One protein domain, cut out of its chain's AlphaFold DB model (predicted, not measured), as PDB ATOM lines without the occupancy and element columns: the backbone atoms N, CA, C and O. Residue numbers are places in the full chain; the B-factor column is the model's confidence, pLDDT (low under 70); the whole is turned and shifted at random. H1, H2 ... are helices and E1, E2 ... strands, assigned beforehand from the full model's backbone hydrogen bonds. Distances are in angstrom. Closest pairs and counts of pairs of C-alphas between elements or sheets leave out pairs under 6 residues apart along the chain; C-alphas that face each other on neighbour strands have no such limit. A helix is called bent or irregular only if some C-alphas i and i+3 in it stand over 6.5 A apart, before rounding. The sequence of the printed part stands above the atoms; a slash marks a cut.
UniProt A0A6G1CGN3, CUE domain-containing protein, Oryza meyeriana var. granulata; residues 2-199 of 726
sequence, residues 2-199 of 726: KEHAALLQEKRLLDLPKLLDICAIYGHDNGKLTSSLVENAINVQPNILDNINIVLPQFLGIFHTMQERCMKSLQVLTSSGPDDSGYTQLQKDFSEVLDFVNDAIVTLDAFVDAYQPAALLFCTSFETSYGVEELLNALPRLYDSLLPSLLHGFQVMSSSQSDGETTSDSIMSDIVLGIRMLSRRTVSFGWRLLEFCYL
ATOM      1  N   LYS A   2      20.490   1.106  52.293       64.06
ATOM      2  CA  LYS A   2      21.907   1.386  51.945       64.06
ATOM      3  C   LYS A   2      22.946   0.529  52.692       64.06
ATOM      4  O   LYS A   2      23.911   0.091  52.083       64.06
ATOM      5  N   GLU A   3      22.725   0.221  53.967       71.62
ATOM      6  CA  GLU A   3      23.621  -0.649  54.751       71.62
ATOM      7  C   GLU A   3      23.625  -2.107  54.260       71.62
ATOM      8  O   GLU A   3      24.676  -2.735  54.197       71.62
ATOM      9  N   HIS A   4      22.474  -2.648  53.846       71.88
ATOM     10  CA  HIS A   4      22.401  -3.996  53.271       71.88
ATOM     11  C   HIS A   4      23.016  -4.046  51.868       71.88
ATOM     12  O   HIS A   4      23.663  -5.032  51.537       71.88
ATOM     13  N   ALA A   5      22.879  -2.973  51.079       73.56
ATOM     14  CA  ALA A   5      23.580  -2.822  49.804       73.56
ATOM     15  C   ALA A   5      25.106  -2.857  49.997       73.56
ATOM     16  O   ALA A   5      25.793  -3.656  49.363       73.56
ATOM     17  N   ALA A   6      25.620  -2.071  50.951       74.44
ATOM     18  CA  ALA A   6      27.036  -2.079  51.309       74.44
ATOM     19  C   ALA A   6      27.507  -3.470  51.775       74.44
ATOM     20  O   ALA A   6      28.559  -3.923  51.342       74.44
ATOM     21  N   LEU A   7      26.722  -4.184  52.592       79.19
ATOM     22  CA  LEU A   7      27.057  -5.544  53.038       79.19
ATOM     23  C   LEU A   7      27.060  -6.578  51.897       79.19
ATOM     24  O   LEU A   7      27.944  -7.434  51.868       79.19
ATOM     25  N   LEU A   8      26.111  -6.508  50.955       76.81
ATOM     26  CA  LEU A   8      26.079  -7.378  49.771       76.81
ATOM     27  C   LEU A   8      27.355  -7.209  48.930       76.81
ATOM     28  O   LEU A   8      27.980  -8.211  48.569       76.81
ATOM     29  N   GLN A   9      27.767  -5.957  48.707       72.31
ATOM     30  CA  GLN A   9      28.951  -5.589  47.930       72.31
ATOM     31  C   GLN A   9      30.265  -5.923  48.659       72.31
ATOM     32  O   GLN A   9      31.131  -6.603  48.105       72.31
ATOM     33  N   GLU A  10      30.416  -5.493  49.916       75.56
ATOM     34  CA  GLU A  10      31.636  -5.672  50.719       75.56
ATOM     35  C   GLU A  10      31.944  -7.156  50.966       75.56
ATOM     36  O   GLU A  10      33.100  -7.573  50.922       75.56
ATOM     37  N   LYS A  11      30.907  -7.975  51.190       81.06
ATOM     38  CA  LYS A  11      31.051  -9.419  51.432       81.06
ATOM     39  C   LYS A  11      30.917 -10.272  50.160       81.06
ATOM     40  O   LYS A  11      30.997 -11.493  50.264       81.06
ATOM     41  N   ARG A  12      30.721  -9.656  48.980       75.81
ATOM     42  CA  ARG A  12      30.503 -10.321  47.672       75.81
ATOM     43  C   ARG A  12      29.496 -11.478  47.749       75.81
ATOM     44  O   ARG A  12      29.751 -12.588  47.274       75.81
ATOM     45  N   LEU A  13      28.363 -11.245  48.410       82.69
ATOM     46  CA  LEU A  13      27.369 -12.301  48.647       82.69
ATOM     47  C   LEU A  13      26.692 -12.727  47.342       82.69
ATOM     48  O   LEU A  13      26.528 -13.921  47.111       82.69
ATOM     49  N   LEU A  14      26.390 -11.755  46.478       87.00
ATOM     50  CA  LEU A  14      25.931 -11.958  45.109       87.00
ATOM     51  C   LEU A  14      26.967 -11.352  44.154       87.00
ATOM     52  O   LEU A  14      27.424 -10.227  44.346       87.00
ATOM     53  N   ASP A  15      27.350 -12.123  43.144       88.38
ATOM     54  CA  ASP A  15      28.215 -11.734  42.031       88.38
ATOM     55  C   ASP A  15      27.658 -12.360  40.743       88.38
ATOM     56  O   ASP A  15      26.714 -13.152  40.801       88.38
ATOM     57  N   LEU A  16      28.191 -11.975  39.577       91.00
ATOM     58  CA  LEU A  16      27.630 -12.406  38.293       91.00
ATOM     59  C   LEU A  16      27.549 -13.944  38.168       91.00
ATOM     60  O   LEU A  16      26.458 -14.411  37.853       91.00
ATOM     61  N   PRO A  17      28.596 -14.742  38.482       92.19
ATOM     62  CA  PRO A  17      28.496 -16.204  38.456       92.19
ATOM     63  C   PRO A  17      27.369 -16.751  39.338       92.19
ATOM     64  O   PRO A  17      26.567 -17.543  38.863       92.19
ATOM     65  N   LYS A  18      27.212 -16.265  40.579       92.69
ATOM     66  CA  LYS A  18      26.104 -16.713  41.443       92.69
ATOM     67  C   LYS A  18      24.730 -16.331  40.900       92.69
ATOM     68  O   LYS A  18      23.784 -17.080  41.116       92.69
ATOM     69  N   LEU A  19      24.581 -15.176  40.244       94.12
ATOM     70  CA  LEU A  19      23.304 -14.807  39.619       94.12
ATOM     71  C   LEU A  19      23.005 -15.695  38.402       94.12
ATOM     72  O   LEU A  19      21.868 -16.133  38.258       94.12
ATOM     73  N   LEU A  20      24.018 -16.017  37.593       94.75
ATOM     74  CA  LEU A  20      23.921 -16.990  36.501       94.75
ATOM     75  C   LEU A  20      23.496 -18.378  37.029       94.75
ATOM     76  O   LEU A  20      22.484 -18.912  36.574       94.75
ATOM     77  N   ASP A  21      24.176 -18.903  38.058       94.81
ATOM     78  CA  ASP A  21      23.830 -20.167  38.734       94.81
ATOM     79  C   ASP A  21      22.387 -20.153  39.272       94.81
ATOM     80  O   ASP A  21      21.630 -21.111  39.111       94.81
ATOM     81  N   ILE A  22      21.981 -19.056  39.925       95.25
ATOM     82  CA  ILE A  22      20.637 -18.895  40.495       95.25
ATOM     83  C   ILE A  22      19.569 -18.921  39.394       95.25
ATOM     84  O   ILE A  22      18.530 -19.561  39.575       95.25
ATOM     85  N   CYS A  23      19.824 -18.285  38.250       96.56
ATOM     86  CA  CYS A  23      18.933 -18.336  37.096       96.56
ATOM     87  C   CYS A  23      18.840 -19.749  36.509       96.56
ATOM     88  O   CYS A  23      17.731 -20.261  36.353       96.56
ATOM     89  N   ALA A  24      19.975 -20.407  36.261       95.56
ATOM     90  CA  ALA A  24      20.017 -21.759  35.703       95.56
ATOM     91  C   ALA A  24      19.321 -22.801  36.604       95.56
ATOM     92  O   ALA A  24      18.593 -23.664  36.112       95.56
ATOM     93  N   ILE A  25      19.505 -22.710  37.927       95.31
ATOM     94  CA  ILE A  25      18.994 -23.694  38.895       95.31
ATOM     95  C   ILE A  25      17.535 -23.422  39.299       95.31
ATOM     96  O   ILE A  25      16.762 -24.367  39.456       95.31
ATOM     97  N   TYR A  26      17.138 -22.156  39.492       95.19
ATOM     98  CA  TYR A  26      15.825 -21.803  40.058       95.19
ATOM     99  C   TYR A  26      14.881 -21.086  39.080       95.19
ATOM    100  O   TYR A  26      13.707 -20.903  39.410       95.19
ATOM    101  N   GLY A  27      15.341 -20.678  37.892       92.88
ATOM    102  CA  GLY A  27      14.532 -19.968  36.894       92.88
ATOM    103  C   GLY A  27      13.303 -20.760  36.440       92.88
ATOM    104  O   GLY A  27      12.189 -20.253  36.524       92.88
ATOM    105  N   HIS A  28      13.485 -22.030  36.067       90.69
ATOM    106  CA  HIS A  28      12.396 -22.903  35.606       90.69
ATOM    107  C   HIS A  28      11.258 -23.050  36.636       90.69
ATOM    108  O   HIS A  28      10.087 -22.866  36.308       90.69
ATOM    109  N   ASP A  29      11.594 -23.352  37.894       91.56
ATOM    110  CA  ASP A  29      10.597 -23.652  38.931       91.56
ATOM    111  C   ASP A  29      10.012 -22.391  39.594       91.56
ATOM    112  O   ASP A  29       8.890 -22.422  40.101       91.56
ATOM    113  N   ASN A  30      10.773 -21.290  39.652       93.25
ATOM    114  CA  ASN A  30      10.456 -20.117  40.478       93.25
ATOM    115  C   ASN A  30      10.658 -18.773  39.752       93.25
ATOM    116  O   ASN A  30      10.819 -17.751  40.415       93.25
ATOM    117  N   GLY A  31      10.611 -18.745  38.414       91.94
ATOM    118  CA  GLY A  31      11.023 -17.617  37.561       91.94
ATOM    119  C   GLY A  31      10.651 -16.211  38.043       91.94
ATOM    120  O   GLY A  31      11.507 -15.337  38.048       91.94
ATOM    121  N   LYS A  32       9.433 -15.981  38.558       93.31
ATOM    122  CA  LYS A  32       9.025 -14.666  39.106       93.31
ATOM    123  C   LYS A  32       9.806 -14.232  40.356       93.31
ATOM    124  O   LYS A  32      10.074 -13.048  40.526       93.31
ATOM    125  N   LEU A  33      10.155 -15.170  41.238       94.44
ATOM    126  CA  LEU A  33      10.987 -14.904  42.417       94.44
ATOM    127  C   LEU A  33      12.463 -14.787  42.028       94.44
ATOM    128  O   LEU A  33      13.161 -13.930  42.562       94.44
ATOM    129  N   THR A  34      12.918 -15.613  41.084       95.50
ATOM    130  CA  THR A  34      14.281 -15.585  40.535       95.50
ATOM    131  C   THR A  34      14.560 -14.249  39.842       95.50
ATOM    132  O   THR A  34      15.511 -13.564  40.201       95.50
ATOM    133  N   SER A  35      13.674 -13.830  38.936       94.81
ATOM    134  CA  SER A  35      13.692 -12.528  38.266       94.81
ATOM    135  C   SER A  35      13.708 -11.382  39.276       94.81
ATOM    136  O   SER A  35      14.666 -10.615  39.306       94.81
ATOM    137  N   SER A  36      12.751 -11.340  40.212       94.69
ATOM    138  CA  SER A  36      12.711 -10.276  41.222       94.69
ATOM    139  C   SER A  36      13.957 -10.247  42.123       94.69
ATOM    140  O   SER A  36      14.405  -9.171  42.515       94.69
ATOM    141  N   LEU A  37      14.570 -11.393  42.440       93.19
ATOM    142  CA  LEU A  37      15.842 -11.444  43.174       93.19
ATOM    143  C   LEU A  37      16.999 -10.847  42.354       93.19
ATOM    144  O   LEU A  37      17.800 -10.091  42.902       93.19
ATOM    145  N   VAL A  38      17.077 -11.169  41.061       93.56
ATOM    146  CA  VAL A  38      18.128 -10.705  40.143       93.56
ATOM    147  C   VAL A  38      17.977  -9.211  39.842       93.56
ATOM    148  O   VAL A  38      18.946  -8.469  39.990       93.56
ATOM    149  N   GLU A  39      16.763  -8.743  39.540       91.75
ATOM    150  CA  GLU A  39      16.425  -7.319  39.412       91.75
ATOM    151  C   GLU A  39      16.836  -6.536  40.664       91.75
ATOM    152  O   GLU A  39      17.538  -5.531  40.570       91.75
ATOM    153  N   ASN A  40      16.448  -7.002  41.859       89.62
ATOM    154  CA  ASN A  40      16.818  -6.337  43.109       89.62
ATOM    155  C   ASN A  40      18.336  -6.361  43.354       89.62
ATOM    156  O   ASN A  40      18.875  -5.371  43.846       89.62
ATOM    157  N   ALA A  41      19.043  -7.439  43.000       89.81
ATOM    158  CA  ALA A  41      20.498  -7.513  43.128       89.81
ATOM    159  C   ALA A  41      21.214  -6.518  42.198       89.81
ATOM    160  O   ALA A  41      22.129  -5.819  42.635       89.81
ATOM    161  N   ILE A  42      20.765  -6.402  40.946       88.88
ATOM    162  CA  ILE A  42      21.326  -5.487  39.943       88.88
ATOM    163  C   ILE A  42      20.994  -4.028  40.282       88.88
ATOM    164  O   ILE A  42      21.887  -3.186  40.275       88.88
ATOM    165  N   ASN A  43      19.755  -3.730  40.684       86.62
ATOM    166  CA  ASN A  43      19.350  -2.395  41.148       86.62
ATOM    167  C   ASN A  43      20.109  -1.946  42.415       86.62
ATOM    168  O   ASN A  43      20.250  -0.750  42.669       86.62
ATOM    169  N   VAL A  44      20.602  -2.893  43.219       85.56
ATOM    170  CA  VAL A  44      21.444  -2.636  44.398       85.56
ATOM    171  C   VAL A  44      22.931  -2.495  44.044       85.56
ATOM    172  O   VAL A  44      23.631  -1.720  44.698       85.56
ATOM    173  N   GLN A  45      23.420  -3.215  43.032       83.94
ATOM    174  CA  GLN A  45      24.819  -3.202  42.604       83.94
ATOM    175  C   GLN A  45      24.928  -3.314  41.065       83.94
ATOM    176  O   GLN A  45      25.226  -4.395  40.547       83.94
ATOM    177  N   PRO A  46      24.748  -2.211  40.310       83.50
ATOM    178  CA  PRO A  46      24.749  -2.248  38.843       83.50
ATOM    179  C   PRO A  46      26.084  -2.743  38.266       83.50
ATOM    180  O   PRO A  46      26.096  -3.463  37.272       83.50
ATOM    181  N   ASN A  47      27.196  -2.486  38.967       83.06
ATOM    182  CA  ASN A  47      28.545  -2.969  38.641       83.06
ATOM    183  C   ASN A  47      28.705  -4.504  38.591       83.06
ATOM    184  O   ASN A  47      29.786  -5.008  38.286       83.06
ATOM    185  N   ILE A  48      27.670  -5.288  38.918       85.50
ATOM    186  CA  ILE A  48      27.662  -6.725  38.608       85.50
ATOM    187  C   ILE A  48      27.669  -6.936  37.084       85.50
ATOM    188  O   ILE A  48      28.370  -7.829  36.606       85.50
ATOM    189  N   LEU A  49      26.965  -6.087  36.325       85.69
ATOM    190  CA  LEU A  49      26.856  -6.180  34.866       85.69
ATOM    191  C   LEU A  49      28.172  -5.861  34.142       85.69
ATOM    192  O   LEU A  49      28.431  -6.460  33.103       85.69
ATOM    193  N   ASP A  50      29.052  -5.032  34.720       84.62
ATOM    194  CA  ASP A  50      30.389  -4.726  34.174       84.62
ATOM    195  C   ASP A  50      31.200  -6.002  33.858       84.62
ATOM    196  O   ASP A  50      31.995  -6.038  32.920       84.62
ATOM    197  N   ASN A  51      30.972  -7.078  34.622       86.50
ATOM    198  CA  ASN A  51      31.659  -8.360  34.457       86.50
ATOM    199  C   ASN A  51      31.199  -9.135  33.206       86.50
ATOM    200  O   ASN A  51      31.931 -10.009  32.745       86.50
ATOM    201  N   ILE A  52      30.037  -8.819  32.618       87.31
ATOM    202  CA  ILE A  52      29.560  -9.439  31.366       87.31
ATOM    203  C   ILE A  52      30.532  -9.119  30.221       87.31
ATOM    204  O   ILE A  52      30.895 -10.014  29.460       87.31
ATOM    205  N   ASN A  53      31.073  -7.896  30.201       84.50
ATOM    206  CA  ASN A  53      32.101  -7.444  29.252       84.50
ATOM    207  C   ASN A  53      33.460  -8.157  29.418       84.50
ATOM    208  O   ASN A  53      34.368  -7.944  28.620       84.50
ATOM    209  N   ILE A  54      33.617  -8.992  30.450       87.38
ATOM    210  CA  ILE A  54      34.792  -9.844  30.681       87.38
ATOM    211  C   ILE A  54      34.443 -11.311  30.392       87.38
ATOM    212  O   ILE A  54      35.210 -12.009  29.731       87.38
ATOM    213  N   VAL A  55      33.278 -11.774  30.859       89.06
ATOM    214  CA  VAL A  55      32.829 -13.169  30.727       89.06
ATOM    215  C   VAL A  55      32.464 -13.527  29.284       89.06
ATOM    216  O   VAL A  55      32.854 -14.600  28.829       89.06
ATOM    217  N   LEU A  56      31.776 -12.657  28.534       89.31
ATOM    218  CA  LEU A  56      31.377 -12.976  27.156       89.31
ATOM    219  C   LEU A  56      32.560 -13.087  26.180       89.31
ATOM    220  O   LEU A  56      32.623 -14.105  25.494       89.31
ATOM    221  N   PRO A  57      33.545 -12.164  26.138       89.50
ATOM    222  CA  PRO A  57      34.738 -12.350  25.305       89.50
ATOM    223  C   PRO A  57      35.532 -13.615  25.655       89.50
ATOM    224  O   PRO A  57      36.096 -14.256  24.769       89.50
ATOM    225  N   GLN A  58      35.563 -14.001  26.936       90.38
ATOM    226  CA  GLN A  58      36.199 -15.247  27.372       90.38
ATOM    227  C   GLN A  58      35.421 -16.476  26.892       90.38
ATOM    228  O   GLN A  58      36.030 -17.392  26.346       90.38
ATOM    229  N   PHE A  59      34.091 -16.485  27.032       91.44
ATOM    230  CA  PHE A  59      33.240 -17.552  26.504       91.44
ATOM    231  C   PHE A  59      33.375 -17.691  24.982       91.44
ATOM    232  O   PHE A  59      33.619 -18.795  24.503       91.44
ATOM    233  N   LEU A  60      33.290 -16.584  24.235       91.56
ATOM    234  CA  LEU A  60      33.420 -16.564  22.775       91.56
ATOM    235  C   LEU A  60      34.798 -17.067  22.320       91.56
ATOM    236  O   LEU A  60      34.874 -17.968  21.488       91.56
ATOM    237  N   GLY A  61      35.885 -16.597  22.942       90.06
ATOM    238  CA  GLY A  61      37.234 -17.084  22.643       90.06
ATOM    239  C   GLY A  61      37.430 -18.575  22.953       90.06
ATOM    240  O   GLY A  61      38.060 -19.296  22.174       90.06
ATOM    241  N   ILE A  62      36.859 -19.076  24.055       91.06
ATOM    242  CA  ILE A  62      36.863 -20.514  24.365       91.06
ATOM    243  C   ILE A  62      36.058 -21.277  23.306       91.06
ATOM    244  O   ILE A  62      36.588 -22.222  22.725       91.06
ATOM    245  N   PHE A  63      34.838 -20.832  22.995       90.50
ATOM    246  CA  PHE A  63      33.969 -21.430  21.981       90.50
ATOM    247  C   PHE A  63      34.649 -21.510  20.607       90.50
ATOM    248  O   PHE A  63      34.709 -22.595  20.031       90.50
ATOM    249  N   HIS A  64      35.256 -20.420  20.125       89.44
ATOM    250  CA  HIS A  64      36.012 -20.402  18.871       89.44
ATOM    251  C   HIS A  64      37.157 -21.425  18.890       89.44
ATOM    252  O   HIS A  64      37.297 -22.219  17.961       89.44
ATOM    253  N   THR A  65      37.972 -21.466  19.953       89.81
ATOM    254  CA  THR A  65      39.078 -22.444  20.032       89.81
ATOM    255  C   THR A  65      38.599 -23.893  20.168       89.81
ATOM    256  O   THR A  65      39.283 -24.800  19.693       89.81
ATOM    257  N   MET A  66      37.429 -24.138  20.765       89.50
ATOM    258  CA  MET A  66      36.785 -25.456  20.786       89.50
ATOM    259  C   MET A  66      36.262 -25.846  19.400       89.50
ATOM    260  O   MET A  66      36.558 -26.950  18.941       89.50
ATOM    261  N   GLN A  67      35.560 -24.944  18.705       87.75
ATOM    262  CA  GLN A  67      35.080 -25.147  17.337       87.75
ATOM    263  C   GLN A  67      36.253 -25.434  16.387       87.75
ATOM    264  O   GLN A  67      36.245 -26.449  15.696       87.75
ATOM    265  N   GLU A  68      37.304 -24.609  16.407       88.19
ATOM    266  CA  GLU A  68      38.499 -24.779  15.572       88.19
ATOM    267  C   GLU A  68      39.185 -26.137  15.813       88.19
ATOM    268  O   GLU A  68      39.573 -26.818  14.860       88.19
ATOM    269  N   ARG A  69      39.306 -26.569  17.078       87.38
ATOM    270  CA  ARG A  69      39.844 -27.895  17.429       87.38
ATOM    271  C   ARG A  69      38.945 -29.021  16.929       87.38
ATOM    272  O   ARG A  69      39.461 -29.961  16.332       87.38
ATOM    273  N   CYS A  70      37.630 -28.919  17.124       87.19
ATOM    274  CA  CYS A  70      36.684 -29.927  16.652       87.19
ATOM    275  C   CYS A  70      36.753 -30.079  15.130       87.19
ATOM    276  O   CYS A  70      36.947 -31.190  14.647       87.19
ATOM    277  N   MET A  71      36.698 -28.975  14.379       85.06
ATOM    278  CA  MET A  71      36.769 -29.004  12.914       85.06
ATOM    279  C   MET A  71      38.099 -29.580  12.407       85.06
ATOM    280  O   MET A  71      38.094 -30.398  11.488       85.06
ATOM    281  N   LYS A  72      39.235 -29.244  13.038       86.44
ATOM    282  CA  LYS A  72      40.541 -29.840  12.700       86.44
ATOM    283  C   LYS A  72      40.591 -31.340  12.988       86.44
ATOM    284  O   LYS A  72      41.029 -32.102  12.130       86.44
ATOM    285  N   SER A  73      40.114 -31.784  14.150       85.50
ATOM    286  CA  SER A  73      40.070 -33.214  14.478       85.50
ATOM    287  C   SER A  73      39.132 -33.992  13.553       85.50
ATOM    288  O   SER A  73      39.477 -35.090  13.128       85.50
ATOM    289  N   LEU A  74      37.986 -33.418  13.170       83.31
ATOM    290  CA  LEU A  74      37.078 -34.001  12.176       83.31
ATOM    291  C   LEU A  74      37.738 -34.115  10.795       83.31
ATOM    292  O   LEU A  74      37.630 -35.161  10.162       83.31
ATOM    293  N   GLN A  75      38.484 -33.095  10.359       83.75
ATOM    294  CA  GLN A  75      39.242 -33.146   9.104       83.75
ATOM    295  C   GLN A  75      40.315 -34.251   9.125       83.75
ATOM    296  O   GLN A  75      40.513 -34.941   8.120       83.75
ATOM    297  N   VAL A  76      40.966 -34.474  10.275       82.94
ATOM    298  CA  VAL A  76      41.880 -35.610  10.487       82.94
ATOM    299  C   VAL A  76      41.124 -36.944  10.430       82.94
ATOM    300  O   VAL A  76      41.581 -37.842   9.725       82.94
ATOM    301  N   LEU A  77      39.944 -37.067  11.057       77.88
ATOM    302  CA  LEU A  77      39.115 -38.283  10.972       77.88
ATOM    303  C   LEU A  77      38.671 -38.623   9.543       77.88
ATOM    304  O   LEU A  77      38.559 -39.797   9.209       77.88
ATOM    305  N   THR A  78      38.399 -37.623   8.702       73.06
ATOM    306  CA  THR A  78      37.979 -37.848   7.306       73.06
ATOM    307  C   THR A  78      39.138 -38.114   6.342       73.06
ATOM    308  O   THR A  78      38.895 -38.497   5.201       73.06
ATOM    309  N   SER A  79      40.387 -37.896   6.766       74.44
ATOM    310  CA  SER A  79      41.586 -38.050   5.922       74.44
ATOM    311  C   SER A  79      42.529 -39.171   6.370       74.44
ATOM    312  O   SER A  79      43.311 -39.665   5.559       74.44
ATOM    313  N   SER A  80      42.447 -39.595   7.632       61.72
ATOM    314  CA  SER A  80      43.247 -40.680   8.209       61.72
ATOM    315  C   SER A  80      42.415 -41.955   8.345       61.72
ATOM    316  O   SER A  80      41.231 -41.901   8.672       61.72
ATOM    317  N   GLY A  81      43.036 -43.115   8.112       60.38
ATOM    318  CA  GLY A  81      42.404 -44.413   8.366       60.38
ATOM    319  C   GLY A  81      42.129 -44.663   9.860       60.38
ATOM    320  O   GLY A  81      42.621 -43.915  10.706       60.38
ATOM    321  N   PRO A  82      41.355 -45.710  10.200       57.41
ATOM    322  CA  PRO A  82      40.880 -45.943  11.563       57.41
ATOM    323  C   PRO A  82      41.970 -46.437  12.530       57.41
ATOM    324  O   PRO A  82      42.077 -47.629  12.815       57.41
ATOM    325  N   ASP A  83      42.738 -45.502  13.095       60.44
ATOM    326  CA  ASP A  83      43.578 -45.733  14.278       60.44
ATOM    327  C   ASP A  83      42.702 -45.793  15.543       60.44
ATOM    328  O   ASP A  83      42.480 -44.804  16.248       60.44
ATOM    329  N   ASP A  84      42.205 -46.998  15.827       59.28
ATOM    330  CA  ASP A  84      41.156 -47.311  16.811       59.28
ATOM    331  C   ASP A  84      41.371 -46.700  18.217       59.28
ATOM    332  O   ASP A  84      40.432 -46.275  18.894       59.28
ATOM    333  N   SER A  85      42.633 -46.554  18.641       63.00
ATOM    334  CA  SER A  85      42.979 -45.953  19.938       63.00
ATOM    335  C   SER A  85      42.575 -44.475  20.088       63.00
ATOM    336  O   SER A  85      42.270 -44.041  21.201       63.00
ATOM    337  N   GLY A  86      42.539 -43.704  18.993       70.12
ATOM    338  CA  GLY A  86      42.277 -42.261  19.023       70.12
ATOM    339  C   GLY A  86      40.803 -41.905  19.232       70.12
ATOM    340  O   GLY A  86      40.486 -40.953  19.954       70.12
ATOM    341  N   TYR A  87      39.890 -42.699  18.663       76.88
ATOM    342  CA  TYR A  87      38.448 -42.428  18.688       76.88
ATOM    343  C   TYR A  87      37.888 -42.310  20.108       76.88
ATOM    344  O   TYR A  87      37.089 -41.421  20.389       76.88
ATOM    345  N   THR A  88      38.344 -43.156  21.037       77.12
ATOM    346  CA  THR A  88      37.830 -43.152  22.418       77.12
ATOM    347  C   THR A  88      38.255 -41.931  23.233       77.12
ATOM    348  O   THR A  88      37.661 -41.680  24.282       77.12
ATOM    349  N   GLN A  89      39.275 -41.179  22.806       83.06
ATOM    350  CA  GLN A  89      39.590 -39.876  23.397       83.06
ATOM    351  C   GLN A  89      38.791 -38.776  22.709       83.06
ATOM    352  O   GLN A  89      38.091 -38.036  23.390       83.06
ATOM    353  N   LEU A  90      38.793 -38.748  21.375       85.00
ATOM    354  CA  LEU A  90      38.105 -37.715  20.606       85.00
ATOM    355  C   LEU A  90      36.582 -37.696  20.845       85.00
ATOM    356  O   LEU A  90      35.972 -36.632  20.883       85.00
ATOM    357  N   GLN A  91      35.972 -38.857  21.105       85.69
ATOM    358  CA  GLN A  91      34.579 -38.961  21.544       85.69
ATOM    359  C   GLN A  91      34.323 -38.257  22.887       85.69
ATOM    360  O   GLN A  91      33.250 -37.688  23.070       85.69
ATOM    361  N   LYS A  92      35.286 -38.267  23.820       86.00
ATOM    362  CA  LYS A  92      35.183 -37.513  25.080       86.00
ATOM    363  C   LYS A  92      35.369 -36.023  24.830       86.00
ATOM    364  O   LYS A  92      34.566 -35.249  25.329       86.00
ATOM    365  N   ASP A  93      36.367 -35.650  24.029       88.06
ATOM    366  CA  ASP A  93      36.658 -34.252  23.695       88.06
ATOM    367  C   ASP A  93      35.434 -33.581  23.033       88.06
ATOM    368  O   ASP A  93      35.054 -32.468  23.392       88.06
ATOM    369  N   PHE A  94      34.752 -34.281  22.117       90.69
ATOM    370  CA  PHE A  94      33.504 -33.808  21.504       90.69
ATOM    371  C   PHE A  94      32.332 -33.736  22.495       90.69
ATOM    372  O   PHE A  94      31.541 -32.795  22.421       90.69
ATOM    373  N   SER A  95      32.204 -34.692  23.422       90.00
ATOM    374  CA  SER A  95      31.172 -34.633  24.469       90.00
ATOM    375  C   SER A  95      31.421 -33.494  25.461       90.00
ATOM    376  O   SER A  95      30.475 -32.804  25.818       90.00
ATOM    377  N   GLU A  96      32.673 -33.230  25.846       91.62
ATOM    378  CA  GLU A  96      33.045 -32.102  26.713       91.62
ATOM    379  C   GLU A  96      32.687 -30.757  26.061       91.62
ATOM    380  O   GLU A  96      32.140 -29.877  26.724       91.62
ATOM    381  N   VAL A  97      32.902 -30.617  24.746       92.50
ATOM    382  CA  VAL A  97      32.472 -29.431  23.985       92.50
ATOM    383  C   VAL A  97      30.944 -29.321  23.915       92.50
ATOM    384  O   VAL A  97      30.416 -28.221  24.087       92.50
ATOM    385  N   LEU A  98      30.211 -30.423  23.709       92.31
ATOM    386  CA  LEU A  98      28.742 -30.400  23.751       92.31
ATOM    387  C   LEU A  98      28.216 -29.994  25.132       92.31
ATOM    388  O   LEU A  98      27.346 -29.127  25.205       92.31
ATOM    389  N   ASP A  99      28.740 -30.584  26.206       92.38
ATOM    390  CA  ASP A  99      28.315 -30.294  27.577       92.38
ATOM    391  C   ASP A  99      28.639 -28.843  27.967       92.38
ATOM    392  O   ASP A  99      27.754 -28.142  28.455       92.38
ATOM    393  N   PHE A 100      29.848 -28.349  27.666       94.00
ATOM    394  CA  PHE A 100      30.250 -26.959  27.919       94.00
ATOM    395  C   PHE A 100      29.347 -25.944  27.203       94.00
ATOM    396  O   PHE A 100      28.858 -24.996  27.820       94.00
ATOM    397  N   VAL A 101      29.096 -26.134  25.904       94.38
ATOM    398  CA  VAL A 101      28.270 -25.199  25.122       94.38
ATOM    399  C   VAL A 101      26.797 -25.274  25.537       94.38
ATOM    400  O   VAL A 101      26.107 -24.255  25.559       94.38
ATOM    401  N   ASN A 102      26.312 -26.458  25.914       94.56
ATOM    402  CA  ASN A 102      24.956 -26.664  26.417       94.56
ATOM    403  C   ASN A 102      24.730 -26.017  27.789       94.56
ATOM    404  O   ASN A 102      23.707 -25.362  27.980       94.56
ATOM    405  N   ASP A 103      25.676 -26.163  28.715       94.75
ATOM    406  CA  ASP A 103      25.635 -25.528  30.035       94.75
ATOM    407  C   ASP A 103      25.693 -23.997  29.919       94.75
ATOM    408  O   ASP A 103      24.848 -23.295  30.483       94.75
ATOM    409  N   ALA A 104      26.599 -23.478  29.083       94.44
ATOM    410  CA  ALA A 104      26.708 -22.050  28.810       94.44
ATOM    411  C   ALA A 104      25.423 -21.469  28.193       94.44
ATOM    412  O   ALA A 104      24.923 -20.455  28.679       94.44
ATOM    413  N   ILE A 105      24.843 -22.107  27.168       95.62
ATOM    414  CA  ILE A 105      23.607 -21.610  26.538       95.62
ATOM    415  C   ILE A 105      22.417 -21.681  27.497       95.62
ATOM    416  O   ILE A 105      21.669 -20.713  27.572       95.62
ATOM    417  N   VAL A 106      22.249 -22.759  28.272       95.00
ATOM    418  CA  VAL A 106      21.178 -22.834  29.289       95.00
ATOM    419  C   VAL A 106      21.327 -21.730  30.334       95.00
ATOM    420  O   VAL A 106      20.340 -21.096  30.706       95.00
ATOM    421  N   THR A 107      22.552 -21.480  30.787       95.50
ATOM    422  CA  THR A 107      22.850 -20.504  31.838       95.50
ATOM    423  C   THR A 107      22.661 -19.062  31.361       95.50
ATOM    424  O   THR A 107      22.055 -18.250  32.063       95.50
ATOM    425  N   LEU A 108      23.112 -18.742  30.143       95.12
ATOM    426  CA  LEU A 108      22.909 -17.430  29.523       95.12
ATOM    427  C   LEU A 108      21.428 -17.193  29.175       95.12
ATOM    428  O   LEU A 108      20.909 -16.111  29.452       95.12
ATOM    429  N   ASP A 109      20.724 -18.197  28.642       95.44
ATOM    430  CA  ASP A 109      19.298 -18.098  28.306       95.44
ATOM    431  C   ASP A 109      18.431 -17.873  29.552       95.44
ATOM    432  O   ASP A 109      17.615 -16.950  29.584       95.44
ATOM    433  N   ALA A 110      18.665 -18.643  30.620       95.69
ATOM    434  CA  ALA A 110      17.955 -18.487  31.888       95.69
ATOM    435  C   ALA A 110      18.221 -17.126  32.556       95.69
ATOM    436  O   ALA A 110      17.342 -16.589  33.233       95.69
ATOM    437  N   PHE A 111      19.412 -16.544  32.375       95.56
ATOM    438  CA  PHE A 111      19.715 -15.206  32.886       95.56
ATOM    439  C   PHE A 111      18.982 -14.103  32.115       95.56
ATOM    440  O   PHE A 111      18.444 -13.192  32.742       95.56
ATOM    441  N   VAL A 112      18.891 -14.209  30.785       93.94
ATOM    442  CA  VAL A 112      18.108 -13.270  29.959       93.94
ATOM    443  C   VAL A 112      16.602 -13.410  30.211       93.94
ATOM    444  O   VAL A 112      15.892 -12.408  30.203       93.94
ATOM    445  N   ASP A 113      16.111 -14.621  30.488       93.06
ATOM    446  CA  ASP A 113      14.714 -14.864  30.873       93.06
ATOM    447  C   ASP A 113      14.365 -14.249  32.244       93.06
ATOM    448  O   ASP A 113      13.280 -13.702  32.430       93.06
ATOM    449  N   ALA A 114      15.305 -14.283  33.197       93.94
ATOM    450  CA  ALA A 114      15.136 -13.681  34.520       93.94
ATOM    451  C   ALA A 114      15.356 -12.154  34.544       93.94
ATOM    452  O   ALA A 114      14.739 -11.468  35.359       93.94
ATOM    453  N   TYR A 115      16.228 -11.616  33.687       91.75
ATOM    454  CA  TYR A 115      16.544 -10.188  33.612       91.75
ATOM    455  C   TYR A 115      16.671  -9.728  32.153       91.75
ATOM    456  O   TYR A 115      17.754  -9.698  31.565       91.75
ATOM    457  N   GLN A 116      15.533  -9.322  31.584       90.25
ATOM    458  CA  GLN A 116      15.378  -8.951  30.174       90.25
ATOM    459  C   GLN A 116      16.452  -7.979  29.624       90.25
ATOM    460  O   GLN A 116      16.937  -8.218  28.514       90.25
ATOM    461  N   PRO A 117      16.904  -6.929  30.354       87.38
ATOM    462  CA  PRO A 117      17.925  -6.004  29.849       87.38
ATOM    463  C   PRO A 117      19.304  -6.639  29.598       87.38
ATOM    464  O   PRO A 117      20.118  -6.043  28.891       87.38
ATOM    465  N   ALA A 118      19.581  -7.848  30.112       89.19
ATOM    466  CA  ALA A 118      20.804  -8.585  29.783       89.19
ATOM    467  C   ALA A 118      20.928  -8.903  28.286       89.19
ATOM    468  O   ALA A 118      22.046  -8.976  27.781       89.19
ATOM    469  N   ALA A 119      19.813  -9.034  27.556       90.12
ATOM    470  CA  ALA A 119      19.840  -9.303  26.119       90.12
ATOM    471  C   ALA A 119      20.642  -8.238  25.345       90.12
ATOM    472  O   ALA A 119      21.429  -8.574  24.462       90.12
ATOM    473  N   LEU A 120      20.514  -6.959  25.727       87.31
ATOM    474  CA  LEU A 120      21.241  -5.850  25.098       87.31
ATOM    475  C   LEU A 120      22.756  -5.966  25.324       87.31
ATOM    476  O   LEU A 120      23.525  -5.727  24.399       87.31
ATOM    477  N   LEU A 121      23.171  -6.389  26.524       86.75
ATOM    478  CA  LEU A 121      24.571  -6.657  26.895       86.75
ATOM    479  C   LEU A 121      25.125  -7.943  26.266       86.75
ATOM    480  O   LEU A 121      26.335  -8.125  26.196       86.75
ATOM    481  N   PHE A 122      24.258  -8.861  25.841       89.50
ATOM    482  CA  PHE A 122      24.653 -10.102  25.171       89.50
ATOM    483  C   PHE A 122      24.735  -9.919  23.645       89.50
ATOM    484  O   PHE A 122      25.464 -10.642  22.969       89.50
ATOM    485  N   CYS A 123      24.031  -8.923  23.100       88.31
ATOM    486  CA  CYS A 123      24.075  -8.528  21.692       88.31
ATOM    487  C   CYS A 123      25.125  -7.447  21.357       88.31
ATOM    488  O   CYS A 123      25.133  -6.968  20.221       88.31
ATOM    489  N   THR A 124      25.988  -7.043  22.295       85.19
ATOM    490  CA  THR A 124      27.125  -6.149  22.013       85.19
ATOM    491  C   THR A 124      28.218  -6.860  21.216       85.19
ATOM    492  O   THR A 124      28.401  -8.074  21.323       85.19
ATOM    493  N   SER A 125      28.982  -6.080  20.455       85.25
ATOM    494  CA  SER A 125      30.183  -6.534  19.761       85.25
ATOM    495  C   SER A 125      31.421  -6.468  20.654       85.25
ATOM    496  O   SER A 125      31.589  -5.549  21.456       85.25
ATOM    497  N   PHE A 126      32.299  -7.459  20.501       81.88
ATOM    498  CA  PHE A 126      33.530  -7.598  21.271       81.88
ATOM    499  C   PHE A 126      34.732  -7.767  20.337       81.88
ATOM    500  O   PHE A 126      34.706  -8.585  19.418       81.88
ATOM    501  N   GLU A 127      35.809  -7.021  20.589       79.06
ATOM    502  CA  GLU A 127      37.092  -7.236  19.914       79.06
ATOM    503  C   GLU A 127      37.773  -8.492  20.477       79.06
ATOM    504  O   GLU A 127      38.143  -8.552  21.650       79.06
ATOM    505  N   THR A 128      37.948  -9.503  19.628       75.12
ATOM    506  CA  THR A 128      38.674 -10.744  19.932       75.12
ATOM    507  C   THR A 128      39.963 -10.817  19.108       75.12
ATOM    508  O   THR A 128      40.163 -10.063  18.155       75.12
ATOM    509  N   SER A 129      40.854 -11.763  19.420       74.00
ATOM    510  CA  SER A 129      42.129 -11.917  18.700       74.00
ATOM    511  C   SER A 129      42.002 -12.391  17.242       74.00
ATOM    512  O   SER A 129      43.014 -12.438  16.547       74.00
ATOM    513  N   TYR A 130      40.802 -12.770  16.792       73.75
ATOM    514  CA  TYR A 130      40.504 -13.220  15.424       73.75
ATOM    515  C   TYR A 130      39.497 -12.312  14.689       73.75
ATOM    516  O   TYR A 130      39.242 -12.525  13.506       73.75
ATOM    517  N   GLY A 131      38.965 -11.273  15.345       80.50
ATOM    518  CA  GLY A 131      38.049 -10.302  14.740       80.50
ATOM    519  C   GLY A 131      37.049  -9.714  15.734       80.50
ATOM    520  O   GLY A 131      37.113  -9.976  16.935       80.50
ATOM    521  N   VAL A 132      36.098  -8.929  15.232       83.50
ATOM    522  CA  VAL A 132      34.934  -8.503  16.020       83.50
ATOM    523  C   VAL A 132      33.912  -9.640  16.025       83.50
ATOM    524  O   VAL A 132      33.485 -10.079  14.958       83.50
ATOM    525  N   GLU A 133      33.517 -10.114  17.206       83.81
ATOM    526  CA  GLU A 133      32.511 -11.168  17.366       83.81
ATOM    527  C   GLU A 133      31.328 -10.698  18.228       83.81
ATOM    528  O   GLU A 133      31.457  -9.836  19.098       83.81
ATOM    529  N   GLU A 134      30.157 -11.278  17.971       88.75
ATOM    530  CA  GLU A 134      28.913 -11.073  18.712       88.75
ATOM    531  C   GLU A 134      28.310 -12.440  19.037       88.75
ATOM    532  O   GLU A 134      28.302 -13.327  18.177       88.75
ATOM    533  N   LEU A 135      27.729 -12.599  20.229       91.50
ATOM    534  CA  LEU A 135      27.104 -13.862  20.637       91.50
ATOM    535  C   LEU A 135      25.999 -14.297  19.666       91.50
ATOM    536  O   LEU A 135      25.937 -15.461  19.285       91.50
ATOM    537  N   LEU A 136      25.183 -13.346  19.205       91.19
ATOM    538  CA  LEU A 136      24.093 -13.589  18.258       91.19
ATOM    539  C   LEU A 136      24.584 -14.163  16.916       91.19
ATOM    540  O   LEU A 136      23.896 -14.993  16.329       91.19
ATOM    541  N   ASN A 137      25.798 -13.805  16.483       89.31
ATOM    542  CA  ASN A 137      26.410 -14.320  15.253       89.31
ATOM    543  C   ASN A 137      27.187 -15.629  15.489       89.31
ATOM    544  O   ASN A 137      27.517 -16.319  14.528       89.31
ATOM    545  N   ALA A 138      27.466 -15.999  16.745       90.62
ATOM    546  CA  ALA A 138      28.047 -17.293  17.111       90.62
ATOM    547  C   ALA A 138      26.994 -18.420  17.201       90.62
ATOM    548  O   ALA A 138      27.328 -19.587  16.988       90.62
ATOM    549  N   LEU A 139      25.715 -18.098  17.452       93.31
ATOM    550  CA  LEU A 139      24.630 -19.093  17.472       93.31
ATOM    551  C   LEU A 139      24.423 -19.794  16.102       93.31
ATOM    552  O   LEU A 139      24.296 -21.022  16.109       93.31
ATOM    553  N   PRO A 140      24.493 -19.106  14.939       91.62
ATOM    554  CA  PRO A 140      24.606 -19.745  13.623       91.62
ATOM    555  C   PRO A 140      25.828 -20.656  13.479       91.62
ATOM    556  O   PRO A 140      25.673 -21.803  13.073       91.62
ATOM    557  N   ARG A 141      27.035 -20.217  13.879       89.38
ATOM    558  CA  ARG A 141      28.250 -21.068  13.839       89.38
ATOM    559  C   ARG A 141      28.071 -22.367  14.616       89.38
ATOM    560  O   ARG A 141      28.474 -23.430  14.141       89.38
ATOM    561  N   LEU A 142      27.425 -22.299  15.778       91.44
ATOM    562  CA  LEU A 142      27.047 -23.488  16.529       91.44
ATOM    563  C   LEU A 142      26.044 -24.355  15.753       91.44
ATOM    564  O   LEU A 142      26.290 -25.542  15.554       91.44
ATOM    565  N   TYR A 143      24.915 -23.778  15.346       92.25
ATOM    566  CA  TYR A 143      23.768 -24.523  14.828       92.25
ATOM    567  C   TYR A 143      23.982 -25.079  13.410       92.25
ATOM    568  O   TYR A 143      23.694 -26.252  13.176       92.25
ATOM    569  N   ASP A 144      24.505 -24.266  12.490       89.50
ATOM    570  CA  ASP A 144      24.675 -24.603  11.071       89.50
ATOM    571  C   ASP A 144      25.963 -25.400  10.808       89.50
ATOM    572  O   ASP A 144      25.969 -26.301   9.973       89.50
ATOM    573  N   SER A 145      27.051 -25.101  11.532       87.06
ATOM    574  CA  SER A 145      28.369 -25.711  11.294       87.06
ATOM    575  C   SER A 145      28.760 -26.733  12.363       87.06
ATOM    576  O   SER A 145      28.966 -27.907  12.042       87.06
ATOM    577  N   LEU A 146      28.853 -26.339  13.640       89.50
ATOM    578  CA  LEU A 146      29.446 -27.202  14.668       89.50
ATOM    579  C   LEU A 146      28.560 -28.407  15.029       89.50
ATOM    580  O   LEU A 146      29.071 -29.523  15.098       89.50
ATOM    581  N   LEU A 147      27.247 -28.232  15.227       91.12
ATOM    582  CA  LEU A 147      26.357 -29.339  15.611       91.12
ATOM    583  C   LEU A 147      26.243 -30.439  14.532       91.12
ATOM    584  O   LEU A 147      26.357 -31.613  14.900       91.12
ATOM    585  N   PRO A 148      26.087 -30.137  13.223       88.75
ATOM    586  CA  PRO A 148      26.133 -31.158  12.175       88.75
ATOM    587  C   PRO A 148      27.508 -31.826  12.058       88.75
ATOM    588  O   PRO A 148      27.584 -33.043  11.892       88.75
ATOM    589  N   SER A 149      28.589 -31.056  12.214       87.56
ATOM    590  CA  SER A 149      29.963 -31.566  12.128       87.56
ATOM    591  C   SER A 149      30.294 -32.530  13.277       87.56
ATOM    592  O   SER A 149      30.829 -33.614  13.039       87.56
ATOM    593  N   LEU A 150      29.899 -32.198  14.512       89.12
ATOM    594  CA  LEU A 150      30.010 -33.097  15.666       89.12
ATOM    595  C   LEU A 150      29.153 -34.356  15.478       89.12
ATOM    596  O   LEU A 150      29.649 -35.461  15.691       89.12
ATOM    597  N   LEU A 151      27.900 -34.215  15.024       89.06
ATOM    598  CA  LEU A 151      27.018 -35.351  14.732       89.06
ATOM    599  C   LEU A 151      27.644 -36.315  13.711       89.06
ATOM    600  O   LEU A 151      27.634 -37.525  13.935       89.06
ATOM    601  N   HIS A 152      28.221 -35.789  12.627       85.31
ATOM    602  CA  HIS A 152      28.955 -36.584  11.642       85.31
ATOM    603  C   HIS A 152      30.175 -37.278  12.270       85.31
ATOM    604  O   HIS A 152      30.376 -38.473  12.066       85.31
ATOM    605  N   GLY A 153      30.938 -36.574  13.115       86.06
ATOM    606  CA  GLY A 153      32.036 -37.155  13.892       86.06
ATOM    607  C   GLY A 153      31.612 -38.366  14.723       86.06
ATOM    608  O   GLY A 153      32.213 -39.432  14.614       86.06
ATOM    609  N   PHE A 154      30.542 -38.237  15.510       87.50
ATOM    610  CA  PHE A 154      30.014 -39.351  16.301       87.50
ATOM    611  C   PHE A 154      29.486 -40.505  15.431       87.50
ATOM    612  O   PHE A 154      29.668 -41.661  15.801       87.50
ATOM    613  N   GLN A 155      28.901 -40.231  14.258       85.75
ATOM    614  CA  GLN A 155      28.487 -41.275  13.307       85.75
ATOM    615  C   GLN A 155      29.687 -42.058  12.751       85.75
ATOM    616  O   GLN A 155      29.676 -43.289  12.776       85.75
ATOM    617  N   VAL A 156      30.749 -41.364  12.321       83.31
ATOM    618  CA  VAL A 156      32.000 -41.995  11.868       83.31
ATOM    619  C   VAL A 156      32.588 -42.873  12.979       83.31
ATOM    620  O   VAL A 156      32.800 -44.063  12.754       83.31
ATOM    621  N   MET A 157      32.744 -42.346  14.199       82.69
ATOM    622  CA  MET A 157      33.295 -43.101  15.339       82.69
ATOM    623  C   MET A 157      32.406 -44.261  15.815       82.69
ATOM    624  O   MET A 157      32.916 -45.258  16.314       82.69
ATOM    625  N   SER A 158      31.082 -44.162  15.662       79.00
ATOM    626  CA  SER A 158      30.158 -45.246  16.020       79.00
ATOM    627  C   SER A 158      30.114 -46.359  14.969       79.00
ATOM    628  O   SER A 158      29.716 -47.474  15.298       79.00
ATOM    629  N   SER A 159      30.498 -46.081  13.716       70.69
ATOM    630  CA  SER A 159      30.498 -47.079  12.637       70.69
ATOM    631  C   SER A 159      31.758 -47.952  12.616       70.69
ATOM    632  O   SER A 159      31.666 -49.132  12.277       70.69
ATOM    633  N   SER A 160      32.910 -47.427  13.052       62.44
ATOM    634  CA  SER A 160      34.138 -48.217  13.230       62.44
ATOM    635  C   SER A 160      34.050 -49.206  14.402       62.44
ATOM    636  O   SER A 160      34.624 -50.285  14.330       62.44
ATOM    637  N   GLN A 161      33.266 -48.895  15.440       62.31
ATOM    638  CA  GLN A 161      33.058 -49.740  16.629       62.31
ATOM    639  C   GLN A 161      31.975 -50.832  16.445       62.31
ATOM    640  O   GLN A 161      31.331 -51.244  17.412       62.31
ATOM    641  N   SER A 162      31.713 -51.286  15.215       52.09
ATOM    642  CA  SER A 162      30.503 -52.065  14.885       52.09
ATOM    643  C   SER A 162      30.512 -53.552  15.296       52.09
ATOM    644  O   SER A 162      29.476 -54.211  15.190       52.09
ATOM    645  N   ASP A 163      31.604 -54.073  15.869       47.88
ATOM    646  CA  ASP A 163      31.715 -55.456  16.373       47.88
ATOM    647  C   ASP A 163      31.044 -55.687  17.758       47.88
ATOM    648  O   ASP A 163      31.637 -56.187  18.716       47.88
ATOM    649  N   GLY A 164      29.735 -55.416  17.845       53.22
ATOM    650  CA  GLY A 164      28.832 -56.308  18.593       53.22
ATOM    651  C   GLY A 164      28.419 -55.994  20.044       53.22
ATOM    652  O   GLY A 164      27.914 -56.906  20.705       53.22
ATOM    653  N   GLU A 165      28.534 -54.763  20.564       56.41
ATOM    654  CA  GLU A 165      27.916 -54.391  21.859       56.41
ATOM    655  C   GLU A 165      26.737 -53.406  21.721       56.41
ATOM    656  O   GLU A 165      26.905 -52.268  21.301       56.41
ATOM    657  N   THR A 166      25.550 -53.786  22.222       57.78
ATOM    658  CA  THR A 166      24.310 -52.965  22.239       57.78
ATOM    659  C   THR A 166      24.370 -51.715  23.137       57.78
ATOM    660  O   THR A 166      23.337 -51.149  23.495       57.78
ATOM    661  N   THR A 167      25.553 -51.343  23.620       60.50
ATOM    662  CA  THR A 167      25.801 -50.167  24.462       60.50
ATOM    663  C   THR A 167      26.234 -48.952  23.649       60.50
ATOM    664  O   THR A 167      25.924 -47.839  24.067       60.50
ATOM    665  N   SER A 168      26.867 -49.136  22.482       64.31
ATOM    666  CA  SER A 168      27.193 -48.033  21.566       64.31
ATOM    667  C   SER A 168      25.925 -47.375  21.015       64.31
ATOM    668  O   SER A 168      25.798 -46.158  21.107       64.31
ATOM    669  N   ASP A 169      24.938 -48.167  20.577       69.88
ATOM    670  CA  ASP A 169      23.627 -47.685  20.104       69.88
ATOM    671  C   ASP A 169      22.930 -46.757  21.118       69.88
ATOM    672  O   ASP A 169      22.359 -45.731  20.746       69.88
ATOM    673  N   SER A 170      22.987 -47.100  22.412       79.38
ATOM    674  CA  SER A 170      22.390 -46.283  23.480       79.38
ATOM    675  C   SER A 170      23.136 -44.961  23.641       79.38
ATOM    676  O   SER A 170      22.508 -43.909  23.639       79.38
ATOM    677  N   ILE A 171      24.469 -45.008  23.716       81.75
ATOM    678  CA  ILE A 171      25.316 -43.815  23.847       81.75
ATOM    679  C   ILE A 171      25.128 -42.892  22.633       81.75
ATOM    680  O   ILE A 171      25.006 -41.681  22.790       81.75
ATOM    681  N   MET A 172      25.032 -43.455  21.428       83.88
ATOM    682  CA  MET A 172      24.785 -42.695  20.205       83.88
ATOM    683  C   MET A 172      23.376 -42.081  20.185       83.88
ATOM    684  O   MET A 172      23.213 -40.932  19.778       83.88
ATOM    685  N   SER A 173      22.359 -42.795  20.681       87.44
ATOM    686  CA  SER A 173      21.005 -42.260  20.884       87.44
ATOM    687  C   SER A 173      20.995 -41.077  21.862       87.44
ATOM    688  O   SER A 173      20.370 -40.053  21.579       87.44
ATOM    689  N   ASP A 174      21.720 -41.187  22.978       88.31
ATOM    690  CA  ASP A 174      21.831 -40.135  23.994       88.31
ATOM    691  C   ASP A 174      22.581 -38.900  23.455       88.31
ATOM    692  O   ASP A 174      22.136 -37.771  23.658       88.31
ATOM    693  N   ILE A 175      23.649 -39.092  22.668       90.00
ATOM    694  CA  ILE A 175      24.375 -38.010  21.975       90.00
ATOM    695  C   ILE A 175      23.485 -37.323  20.927       90.00
ATOM    696  O   ILE A 175      23.410 -36.095  20.883       90.00
ATOM    697  N   VAL A 176      22.757 -38.086  20.105       90.88
ATOM    698  CA  VAL A 176      21.811 -37.544  19.109       90.88
ATOM    699  C   VAL A 176      20.672 -36.768  19.781       90.88
ATOM    700  O   VAL A 176      20.206 -35.762  19.237       90.88
ATOM    701  N   LEU A 177      20.228 -37.200  20.965       91.12
ATOM    702  CA  LEU A 177      19.270 -36.460  21.784       91.12
ATOM    703  C   LEU A 177      19.889 -35.172  22.346       91.12
ATOM    704  O   LEU A 177      19.267 -34.118  22.226       91.12
ATOM    705  N   GLY A 178      21.112 -35.230  22.880       91.38
ATOM    706  CA  GLY A 178      21.858 -34.074  23.386       91.38
ATOM    707  C   GLY A 178      22.063 -32.993  22.322       91.38
ATOM    708  O   GLY A 178      21.677 -31.845  22.536       91.38
ATOM    709  N   ILE A 179      22.546 -33.370  21.133       93.06
ATOM    710  CA  ILE A 179      22.708 -32.465  19.981       93.06
ATOM    711  C   ILE A 179      21.364 -31.840  19.577       93.06
ATOM    712  O   ILE A 179      21.303 -30.641  19.312       93.06
ATOM    713  N   ARG A 180      20.265 -32.608  19.579       92.50
ATOM    714  CA  ARG A 180      18.918 -32.091  19.269       92.50
ATOM    715  C   ARG A 180      18.387 -31.136  20.343       92.50
ATOM    716  O   ARG A 180      17.724 -30.155  20.013       92.50
ATOM    717  N   MET A 181      18.662 -31.409  21.617       92.75
ATOM    718  CA  MET A 181      18.294 -30.527  22.727       92.75
ATOM    719  C   MET A 181      19.098 -29.227  22.692       92.75
ATOM    720  O   MET A 181      18.505 -28.161  22.848       92.75
ATOM    721  N   LEU A 182      20.406 -29.300  22.427       94.94
ATOM    722  CA  LEU A 182      21.270 -28.134  22.262       94.94
ATOM    723  C   LEU A 182      20.844 -27.300  21.049       94.94
ATOM    724  O   LEU A 182      20.575 -26.120  21.204       94.94
ATOM    725  N   SER A 183      20.649 -27.929  19.888       94.44
ATOM    726  CA  SER A 183      20.092 -27.313  18.672       94.44
ATOM    727  C   SER A 183      18.834 -26.482  18.971       94.44
ATOM    728  O   SER A 183      18.794 -25.291  18.659       94.44
ATOM    729  N   ARG A 184      17.845 -27.058  19.667       93.81
ATOM    730  CA  ARG A 184      16.610 -26.345  20.026       93.81
ATOM    731  C   ARG A 184      16.818 -25.235  21.066       93.81
ATOM    732  O   ARG A 184      16.194 -24.181  20.962       93.81
ATOM    733  N   ARG A 185      17.704 -25.439  22.048       94.75
ATOM    734  CA  ARG A 185      18.089 -24.411  23.036       94.75
ATOM    735  C   ARG A 185      18.759 -23.211  22.362       94.75
ATOM    736  O   ARG A 185      18.380 -22.083  22.647       94.75
ATOM    737  N   THR A 186      19.663 -23.450  21.412       95.31
ATOM    738  CA  THR A 186      20.339 -22.419  20.609       95.31
ATOM    739  C   THR A 186      19.341 -21.559  19.828       95.31
ATOM    740  O   THR A 186      19.447 -20.335  19.850       95.31
ATOM    741  N   VAL A 187      18.335 -22.173  19.191       95.56
ATOM    742  CA  VAL A 187      17.271 -21.446  18.468       95.56
ATOM    743  C   VAL A 187      16.378 -20.662  19.434       95.56
ATOM    744  O   VAL A 187      16.108 -19.492  19.187       95.56
ATOM    745  N   SER A 188      15.975 -21.250  20.567       95.38
ATOM    746  CA  SER A 188      15.162 -20.551  21.578       95.38
ATOM    747  C   SER A 188      15.887 -19.356  22.209       95.38
ATOM    748  O   SER A 188      15.269 -18.318  22.433       95.38
ATOM    749  N   PHE A 189      17.191 -19.479  22.473       96.12
ATOM    750  CA  PHE A 189      18.019 -18.393  23.001       96.12
ATOM    751  C   PHE A 189      18.227 -17.289  21.960       96.12
ATOM    752  O   PHE A 189      18.038 -16.109  22.256       96.12
ATOM    753  N   GLY A 190      18.518 -17.665  20.711       95.56
ATOM    754  CA  GLY A 190      18.602 -16.728  19.591       95.56
ATOM    755  C   GLY A 190      17.298 -15.971  19.343       95.56
ATOM    756  O   GLY A 190      17.332 -14.758  19.150       95.56
ATOM    757  N   TRP A 191      16.151 -16.654  19.433       95.44
ATOM    758  CA  TRP A 191      14.844 -16.001  19.404       95.44
ATOM    759  C   TRP A 191      14.692 -15.008  20.553       95.44
ATOM    760  O   TRP A 191      14.335 -13.863  20.306       95.44
ATOM    761  N   ARG A 192      14.991 -15.406  21.797       93.81
ATOM    762  CA  ARG A 192      14.858 -14.538  22.978       93.81
ATOM    763  C   ARG A 192      15.719 -13.270  22.851       93.81
ATOM    764  O   ARG A 192      15.240 -12.178  23.153       93.81
ATOM    765  N   LEU A 193      16.942 -13.384  22.324       93.50
ATOM    766  CA  LEU A 193      17.802 -12.236  22.002       93.50
ATOM    767  C   LEU A 193      17.215 -11.353  20.883       93.50
ATOM    768  O   LEU A 193      17.174 -10.131  21.030       93.50
ATOM    769  N   LEU A 194      16.729 -11.943  19.784       93.38
ATOM    770  CA  LEU A 194      16.096 -11.199  18.684       93.38
ATOM    771  C   LEU A 194      14.816 -10.483  19.132       93.38
ATOM    772  O   LEU A 194      14.631  -9.299  18.838       93.38
ATOM    773  N   GLU A 195      13.954 -11.174  19.876       91.81
ATOM    774  CA  GLU A 195      12.704 -10.629  20.385       91.81
ATOM    775  C   GLU A 195      12.952  -9.460  21.334       91.81
ATOM    776  O   GLU A 195      12.304  -8.430  21.176       91.81
ATOM    777  N   PHE A 196      13.889  -9.573  22.278       89.50
ATOM    778  CA  PHE A 196      14.109  -8.525  23.278       89.50
ATOM    779  C   PHE A 196      14.896  -7.321  22.739       89.50
ATOM    780  O   PHE A 196      14.594  -6.193  23.130       89.50
ATOM    781  N   CYS A 197      15.859  -7.527  21.832       88.38
ATOM    782  CA  CYS A 197      16.741  -6.458  21.347       88.38
ATOM    783  C   CYS A 197      16.281  -5.778  20.049       88.38
ATOM    784  O   CYS A 197      16.625  -4.614  19.834       88.38
ATOM    785  N   TYR A 198      15.541  -6.480  19.179       88.56
ATOM    786  CA  TYR A 198      15.256  -6.015  17.812       88.56
ATOM    787  C   TYR A 198      13.767  -6.057  17.435       88.56
ATOM    788  O   TYR A 198      13.294  -5.143  16.763       88.56
ATOM    789  N   LEU A 199      13.009  -7.068  17.885       88.88
ATOM    790  CA  LEU A 199      11.581  -7.243  17.550       88.88
ATOM    791  C   LEU A 199      10.618  -6.808  18.677       88.88
ATOM    792  O   LEU A 199       9.408  -7.069  18.602       88.88
TER     793      LEU A 199
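Overview. This is residues 2 to 199 of the 726 residues of the protein "CUE domain-containing protein" of Oryza meyeriana var. granulata (UniProt A0A6G1CGN3). The main body is an elongated bundle in which two long helical hairpins, H3 with H4 and the bent H6 with H7, pack lengthwise. Near one end of it the bent helix H2 doubles back on itself with arm H2a crossing H4, H1 lies farthest out beyond H2b, and a small strand hairpin, E1 and E2, packs on H3. The 198 printed residues hold seven named helices and two named strands in the order H1 H2 H3 H4 H5 E1 E2 H6 H7, mostly helix, with an antiparallel sheet E1 - E2. The whole is only just compact, close to loose, with a radius of gyration of the C-alphas of 19.7 A and spans of 67 by 38 by 36 A.

Arrangement. Begin at H1, residues 2 to 10, then find H2, residues 16 to 44, assigned as one helix by its hydrogen bonds but bent, with C-alphas 29 and 32 9.1 A apart. Its arms, H2a to residue 29, irregular with C-alphas 25 and 28 7.4 A apart, and H2b from residue 32, run opposite ways at a shallow tilt of 20 degrees. H1 is close but not clearly touching H2b, the closest C-alphas, Ala 5 and Val 44, being 5.8 A apart. H3, residues 46 to 79, and the hub H4, residues 84 to 114, form a helical hairpin at a shallow tilt of 27 degrees, their closest C-alphas, Met 66 and Val 97, 6.7 A apart. H2a touches residues 106 to 114 of H4 alone, about perpendicular at 82 degrees, closest at C-alphas Ala 24 and Thr 107, 5.0 A. H5, residues 118 to 122, touches residues 192 to 197 alone of H7, residues 168 to 197, closest at C-alphas Ala 119 and Leu 193, 5.5 A. E1, residues 125 to 128, and E2, residues 131 to 134, are an antiparallel hairpin; N 126 and O 133 are within hydrogen-bond range at 2.9 A. H6, residues 135 to 160, by its hydrogen bonds one helix, is bent, with C-alphas 144 and 147 6.8 A apart; its arms are H6a to 144 and H6b from 147. H6b and H7 are a helical hairpin, opposite ways at a shallow tilt of 3 degrees, closest at C-alphas Leu 147 and Ile 179, 6.5 A. H3, H4, H6a, H6b and H7 form a bundle, helices grouped together. Every O i to N i+4 pair is within hydrogen-bond range in H1, H2b, H5, H6b and H7, against 8 of 10 in H2a, 24 of 30 in H3, 24 of 27 in H4 and 4 of 6 in H6a.

Along the chain. Find C-alpha 2, where H1 begins, at (21.907, 1.386, 51.945). From C-alpha 46 at (24.749, -2.248, 38.843) H3 runs 51.5 A; H4 runs 46.1 A. H7 runs 42.9 A to C-alpha 197 at (16.741, -6.458, 21.347).

Size, cuts and confidence. Look for the two farthest C-alphas at Lys 2 and Asp 163, 67.8 A apart. The printed part has no cut and no long link; residues 162 to 167 stand free. The pLDDT is under 70 at residue 2, residues 80 to 85 and residues 160 to 169.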